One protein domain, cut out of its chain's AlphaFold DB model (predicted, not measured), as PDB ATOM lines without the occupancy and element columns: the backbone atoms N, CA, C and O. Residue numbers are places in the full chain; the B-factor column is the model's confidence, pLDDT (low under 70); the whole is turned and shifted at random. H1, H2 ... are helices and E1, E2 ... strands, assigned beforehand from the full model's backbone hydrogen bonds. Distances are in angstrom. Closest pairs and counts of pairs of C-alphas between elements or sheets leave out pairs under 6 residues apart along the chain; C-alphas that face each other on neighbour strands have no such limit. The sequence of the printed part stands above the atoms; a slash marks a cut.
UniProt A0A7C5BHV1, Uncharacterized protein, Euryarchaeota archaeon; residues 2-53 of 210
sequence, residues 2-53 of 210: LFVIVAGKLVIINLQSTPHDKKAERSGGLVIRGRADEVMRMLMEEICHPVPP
ATOM      1  N   LEU A   2      22.293  57.314 232.613       61.47
ATOM      2  CA  LEU A   2      20.983  57.687 232.077       61.47
ATOM      3  C   LEU A   2      20.257  56.417 231.627       61.47
ATOM      4  O   LEU A   2      20.873  55.543 231.009       61.47
ATOM      5  N   PHE A   3      18.964  56.324 231.920       57.97
ATOM      6  CA  PHE A   3      18.113  55.232 231.462       57.97
ATOM      7  C   PHE A   3      17.122  55.782 230.446       57.97
ATOM      8  O   PHE A   3      16.382  56.714 230.752       57.97
ATOM      9  N   VAL A   4      17.098  55.201 229.249       64.56
ATOM     10  CA  VAL A   4      16.120  55.557 228.217       64.56
ATOM     11  C   VAL A   4      15.409  54.292 227.773       64.56
ATOM     12  O   VAL A   4      16.048  53.279 227.495       64.56
ATOM     13  N   ILE A   5      14.081  54.335 227.714       55.69
ATOM     14  CA  ILE A   5      13.281  53.242 227.161       55.69
ATOM     15  C   ILE A   5      12.922  53.622 225.730       55.69
ATOM     16  O   ILE A   5      12.152  54.550 225.504       55.69
ATOM     17  N   VAL A   6      13.472  52.895 224.758       62.41
ATOM     18  CA  VAL A   6      13.160  53.080 223.333       62.41
ATOM     19  C   VAL A   6      12.605  51.768 222.793       62.41
ATOM     20  O   VAL A   6      13.254  50.727 222.897       62.41
ATOM     21  N   ALA A   7      11.387  51.800 222.243       69.75
ATOM     22  CA  ALA A   7      10.710  50.636 221.657       69.75
ATOM     23  C   ALA A   7      10.677  49.387 222.574       69.75
ATOM     24  O   ALA A   7      10.903  48.262 222.128       69.75
ATOM     25  N   GLY A   8      10.433  49.585 223.876       73.31
ATOM     26  CA  GLY A   8      10.344  48.503 224.866       73.31
ATOM     27  C   GLY A   8      11.689  47.916 225.312       73.31
ATOM     28  O   GLY A   8      11.706  46.918 226.028       73.31
ATOM     29  N   LYS A   9      12.817  48.516 224.914       62.34
ATOM     30  CA  LYS A   9      14.160  48.113 225.353       62.34
ATOM     31  C   LYS A   9      14.754  49.162 226.286       62.34
ATOM     32  O   LYS A   9      14.748  50.350 225.968       62.34
ATOM     33  N   LEU A  10      15.290  48.703 227.416       55.38
ATOM     34  CA  LEU A  10      16.068  49.528 228.336       55.38
ATOM     35  C   LEU A  10      17.452  49.786 227.729       55.38
ATOM     36  O   LEU A  10      18.232  48.853 227.537       55.38
ATOM     37  N   VAL A  11      17.750  51.046 227.434       63.22
ATOM     38  CA  VAL A  11      19.070  51.506 227.005       63.22
ATOM     39  C   VAL A  11      19.753  52.152 228.204       63.22
ATOM     40  O   VAL A  11      19.242  53.111 228.783       63.22
ATOM     41  N   ILE A  12      20.908  51.603 228.579       62.78
ATOM     42  CA  ILE A  12      21.764  52.155 229.628       62.78
ATOM     43  C   ILE A  12      22.833  53.003 228.948       62.78
ATOM     44  O   ILE A  12      23.671  52.484 228.213       62.78
ATOM     45  N   ILE A  13      22.809  54.307 229.210       65.50
ATOM     46  CA  ILE A  13      23.850  55.228 228.759       65.50
ATOM     47  C   ILE A  13      24.777  55.477 229.942       65.50
ATOM     48  O   ILE A  13      24.452  56.198 230.898       65.50
ATOM     49  N   ASN A  14      25.941  54.837 229.883       66.81
ATOM     50  CA  ASN A  14      27.003  55.061 230.845       66.81
ATOM     51  C   ASN A  14      27.823  56.277 230.420       66.81
ATOM     52  O   ASN A  14      28.432  56.315 229.358       66.81
ATOM     53  N   LEU A  15      27.795  57.290 231.283       65.75
ATOM     54  CA  LEU A  15      28.496  58.560 231.102       65.75
ATOM     55  C   LEU A  15      29.982  58.453 231.502       65.75
ATOM     56  O   LEU A  15      30.779  59.342 231.231       65.75
ATOM     57  N   GLN A  16      30.361  57.351 232.147       66.69
ATOM     58  CA  GLN A  16      31.731  56.994 232.498       66.69
ATOM     59  C   GLN A  16      31.922  55.503 232.232       66.69
ATOM     60  O   GLN A  16      30.970  54.738 232.365       66.69
ATOM     61  N   SER A  17      33.139  55.097 231.868       70.75
ATOM     62  CA  SER A  17      33.471  53.683 231.671       70.75
ATOM     63  C   SER A  17      33.237  52.910 232.964       70.75
ATOM     64  O   SER A  17      33.758  53.290 234.016       70.75
ATOM     65  N   THR A  18      32.469  51.826 232.898       75.75
ATOM     66  CA  THR A  18      32.194  50.976 234.060       75.75
ATOM     67  C   THR A  18      32.624  49.530 233.818       75.75
ATOM     68  O   THR A  18      32.601  49.048 232.680       75.75
ATOM     69  N   PRO A  19      32.947  48.762 234.878       75.81
ATOM     70  CA  PRO A  19      33.201  47.324 234.759       75.81
ATOM     71  C   PRO A  19      32.040  46.544 234.114       75.81
ATOM     72  O   PRO A  19      32.256  45.476 233.538       75.81
ATOM     73  N   HIS A  20      30.815  47.079 234.182       73.25
ATOM     74  CA  HIS A  20      29.612  46.472 233.615       73.25
ATOM     75  C   HIS A  20      29.482  46.656 232.097       73.25
ATOM     76  O   HIS A  20      28.790  45.854 231.466       73.25
ATOM     77  N   ASP A  21      30.201  47.607 231.495       71.56
ATOM     78  CA  ASP A  21      30.183  47.847 230.044       71.56
ATOM     79  C   ASP A  21      30.635  46.594 229.284       71.56
ATOM     80  O   ASP A  21      29.986  46.154 228.338       71.56
ATOM     81  N   LYS A  22      31.681  45.924 229.789       76.69
ATOM     82  CA  LYS A  22      32.192  44.663 229.225       76.69
ATOM     83  C   LYS A  22      31.164  43.535 229.283       76.69
ATOM     84  O   LYS A  22      31.159  42.659 228.421       76.69
ATOM     85  N   LYS A  23      30.319  43.507 230.319       78.06
ATOM     86  CA  LYS A  23      29.270  42.487 230.465       78.06
ATOM     87  C   LYS A  23      28.150  42.732 229.457       78.06
ATOM     88  O   LYS A  23      27.702  41.773 228.838       78.06
ATOM     89  N   ALA A  24      27.763  43.993 229.268       73.00
ATOM     90  CA  ALA A  24      26.759  44.396 228.290       73.00
ATOM     91  C   ALA A  24      27.218  44.128 226.846       73.00
ATOM     92  O   ALA A  24      26.458  43.540 226.082       73.00
ATOM     93  N   GLU A  25      28.470  44.452 226.499       73.62
ATOM     94  CA  GLU A  25      29.059  44.126 225.189       73.62
ATOM     95  C   GLU A  25      29.029  42.610 224.920       73.62
ATOM     96  O   GLU A  25      28.598  42.166 223.856       73.62
ATOM     97  N   ARG A  26      29.420  41.791 225.908       78.25
ATOM     98  CA  ARG A  26      29.454  40.322 225.777       78.25
ATOM     99  C   ARG A  26      28.075  39.672 225.698       78.25
ATOM    100  O   ARG A  26      27.945  38.627 225.072       78.25
ATOM    101  N   SER A  27      27.055  40.249 226.332       78.50
ATOM    102  CA  SER A  27      25.688  39.716 226.306       78.50
ATOM    103  C   SER A  27      24.872  40.180 225.093       78.50
ATOM    104  O   SER A  27      23.664  39.960 225.063       78.50
ATOM    105  N   GLY A  28      25.492  40.859 224.118       72.38
ATOM    106  CA  GLY A  28      24.795  41.429 222.958       72.38
ATOM    107  C   GLY A  28      23.917  42.640 223.294       72.38
ATOM    108  O   GLY A  28      22.983  42.952 222.555       72.38
ATOM    109  N   GLY A  29      24.179  43.300 224.426       68.94
ATOM    110  CA  GLY A  29      23.558  44.567 224.801       68.94
ATOM    111  C   GLY A  29      24.150  45.744 224.020       68.94
ATOM    112  O   GLY A  29      25.258  45.671 223.493       68.94
ATOM    113  N   LEU A  30      23.404  46.847 223.942       65.81
ATOM    114  CA  LEU A  30      23.861  48.083 223.307       65.81
ATOM    115  C   LEU A  30      24.601  48.944 224.335       65.81
ATOM    116  O   LEU A  30      23.999  49.373 225.317       65.81
ATOM    117  N   VAL A  31      25.884  49.218 224.093       65.19
ATOM    118  CA  VAL A  31      26.679  50.162 224.890       65.19
ATOM    119  C   VAL A  31      26.924  51.414 224.060       65.19
ATOM    120  O   VAL A  31      27.589  51.361 223.029       65.19
ATOM    121  N   ILE A  32      26.387  52.545 224.516       68.00
ATOM    122  CA  ILE A  32      26.634  53.858 223.914       68.00
ATOM    123  C   ILE A  32      27.617  54.598 224.814       68.00
ATOM    124  O   ILE A  32      27.296  54.915 225.959       68.00
ATOM    125  N   ARG A  33      28.816  54.872 224.294       65.31
ATOM    126  CA  ARG A  33      29.834  55.672 224.984       65.31
ATOM    127  C   ARG A  33      29.681  57.125 224.558       65.31
ATOM    128  O   ARG A  33      30.211  57.531 223.529       65.31
ATOM    129  N   GLY A  34      28.916  57.880 225.333       63.59
ATOM    130  CA  GLY A  34      28.846  59.331 225.202       63.59
ATOM    131  C   GLY A  34      29.864  59.995 226.122       63.59
ATOM    132  O   GLY A  34      30.061  59.546 227.252       63.59
ATOM    133  N   ARG A  35      30.489  61.080 225.660       68.94
ATOM    134  CA  ARG A  35      31.153  62.028 226.556       68.94
ATOM    135  C   ARG A  35      30.074  62.658 227.439       68.94
ATOM    136  O   ARG A  35      29.127  63.243 226.917       68.94
ATOM    137  N   ALA A  36      30.154  62.439 228.752       71.88
ATOM    138  CA  ALA A  36      29.113  62.833 229.703       71.88
ATOM    139  C   ALA A  36      28.720  64.305 229.565       71.88
ATOM    140  O   ALA A  36      27.547  64.653 229.491       71.88
ATOM    141  N   ASP A  37      29.748  65.136 229.511       69.81
ATOM    142  CA  ASP A  37      29.729  66.573 229.315       69.81
ATOM    143  C   ASP A  37      29.056  66.965 227.999       69.81
ATOM    144  O   ASP A  37      28.229  67.870 227.990       69.81
ATOM    145  N   GLU A  38      29.332  66.259 226.906       74.25
ATOM    146  CA  GLU A  38      28.738  66.556 225.601       74.25
ATOM    147  C   GLU A  38      27.259  66.158 225.522       74.25
ATOM    148  O   GLU A  38      26.442  66.937 225.035       74.25
ATOM    149  N   VAL A  39      26.898  64.987 226.061       77.00
ATOM    150  CA  VAL A  39      25.497  64.538 226.144       77.00
ATOM    151  C   VAL A  39      24.681  65.493 227.010       77.00
ATOM    152  O   VAL A  39      23.581  65.884 226.627       77.00
ATOM    153  N   MET A  40      25.226  65.896 228.161       76.62
ATOM    154  CA  MET A  40      24.570  66.866 229.032       76.62
ATOM    155  C   MET A  40      24.490  68.243 228.373       76.62
ATOM    156  O   MET A  40      23.437  68.861 228.448       76.62
ATOM    157  N   ARG A  41      25.536  68.709 227.677       76.56
ATOM    158  CA  ARG A  41      25.499  69.970 226.916       76.56
ATOM    159  C   ARG A  41      24.373  69.962 225.883       76.56
ATOM    160  O   ARG A  41      23.570  70.883 225.876       76.56
ATOM    161  N   MET A  42      24.289  68.915 225.060       79.50
ATOM    162  CA  MET A  42      23.236  68.775 224.048       79.50
ATOM    163  C   MET A  42      21.837  68.730 224.665       79.50
ATOM    164  O   MET A  42      20.926  69.379 224.168       79.50
ATOM    165  N   LEU A  43      21.659  67.980 225.758       80.69
ATOM    166  CA  LEU A  43      20.381  67.938 226.468       80.69
ATOM    167  C   LEU A  43      19.985  69.328 226.974       80.69
ATOM    168  O   LEU A  43      18.831  69.712 226.840       80.69
ATOM    169  N   MET A  44      20.938  70.066 227.545       80.00
ATOM    170  CA  MET A  44      20.725  71.409 228.085       80.00
ATOM    171  C   MET A  44      20.407  72.420 226.976       80.00
ATOM    172  O   MET A  44      19.540  73.267 227.161       80.00
ATOM    173  N   GLU A  45      21.030  72.281 225.802       82.81
ATOM    174  CA  GLU A  45      20.672  73.032 224.591       82.81
ATOM    175  C   GLU A  45      19.238  72.739 224.135       82.81
ATOM    176  O   GLU A  45      18.483  73.680 223.902       82.81
ATOM    177  N   GLU A  46      18.838  71.466 224.075       84.69
ATOM    178  CA  GLU A  46      17.490  71.048 223.660       84.69
ATOM    179  C   GLU A  46      16.397  71.598 224.589       84.69
ATOM    180  O   GLU A  46      15.336  72.021 224.136       84.69
ATOM    181  N   ILE A  47      16.656  71.639 225.901       87.12
ATOM    182  CA  ILE A  47      15.719  72.215 226.879       87.12
ATOM    183  C   ILE A  47      15.879  73.735 227.044       87.12
ATOM    184  O   ILE A  47      15.317  74.309 227.978       87.12
ATOM    185  N   CYS A  48      16.650  74.390 226.166       84.56
ATOM    186  CA  CYS A  48      16.944  75.826 226.193       84.56
ATOM    187  C   CYS A  48      17.459  76.327 227.555       84.56
ATOM    188  O   CYS A  48      17.182  77.459 227.958       84.56
ATOM    189  N   HIS A  49      18.206  75.493 228.281       80.75
ATOM    190  CA  HIS A  49      18.747  75.838 229.587       80.75
ATOM    191  C   HIS A  49      20.256  76.101 229.492       80.75
ATOM    192  O   HIS A  49      21.012  75.221 229.076       80.75
ATOM    193  N   PRO A  50      20.737  77.303 229.860       80.94
ATOM    194  CA  PRO A  50      22.155  77.615 229.768       80.94
ATOM    195  C   PRO A  50      22.959  76.771 230.762       80.94
ATOM    196  O   PRO A  50      22.622  76.682 231.943       80.94
ATOM    197  N   VAL A  51      24.059  76.179 230.294       78.62
ATOM    198  CA  VAL A  51      25.024  75.507 231.169       78.62
ATOM    199  C   VAL A  51      26.002  76.559 231.693       78.62
ATOM    200  O   VAL A  51      26.723  77.157 230.890       78.62
ATOM    201  N   PRO A  52      26.061  76.814 233.011       80.38
ATOM    202  CA  PRO A  52      27.048  77.735 233.553       80.38
ATOM    203  C   PRO A  52      28.466  77.195 233.306       80.38
ATOM    204  O   PRO A  52      28.671  75.976 233.312       80.38
ATOM    205  N   PRO A  53      29.464  78.071 233.104       81.44
ATOM    206  CA  PRO A  53      30.838  77.626 232.940       81.44
ATOM    207  C   PRO A  53      31.300  76.885 234.195       81.44
ATOM    208  O   PRO A  53      31.068  77.328 235.324       81.44
TER     209      PRO A  53
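What this domain is: This is residues 2 to 53 of the 210 residues of an uncharacterized protein of Euryarchaeota archaeon (UniProt A0A7C5BHV1). An antiparallel hairpin, E1 and E2, sits between two spread-out helices, H1 toward one end and the longer H2 toward the other. The link between the helices passes E2, where residues 32 to 33 pair with residues 13 to 14, parallel. The printed part has 52 residues, with two named strands and two named helices in the order E1, E2, H1, H2, class mixed; the whole is loose, radius of gyration of the C-alphas 13.2 A, and only just flat, 38 by 25 by 10 A.

Where its parts are: E1, residues 2 to 6, spans 12.6 A from C-alpha 2 (20.983, 57.687, 232.077). E2, residues 9 to 14, spans 15.6 A. H1 is residues 21 to 26, 8.7 A. H2, residues 36 to 46, spans 15.5 A to C-alpha 46 (17.490, 71.048, 223.660).

How they stand to each other: In the hairpin of E1 and E2, at 154 degrees, N 4 and O 11 are 3.0 A apart, within hydrogen-bond range. The closest C-alphas of E2 and H1, Asn 14 and Asp 21, are 7.9 A apart. E2 and H2 are only just apart, closest C-alphas 8.1 A; H1 and H2 are apart. In H1 and H2 every O i to N i+4 pair is within hydrogen-bond range.

The domain as a whole: The farthest C-alphas, Ser 27 and Pro 53, are 38.8 A apart. The printed part has no cut and no long link. Residues 43 to 48 stand free. Twenty-two residues have pLDDT under 70, among them 9 to 16.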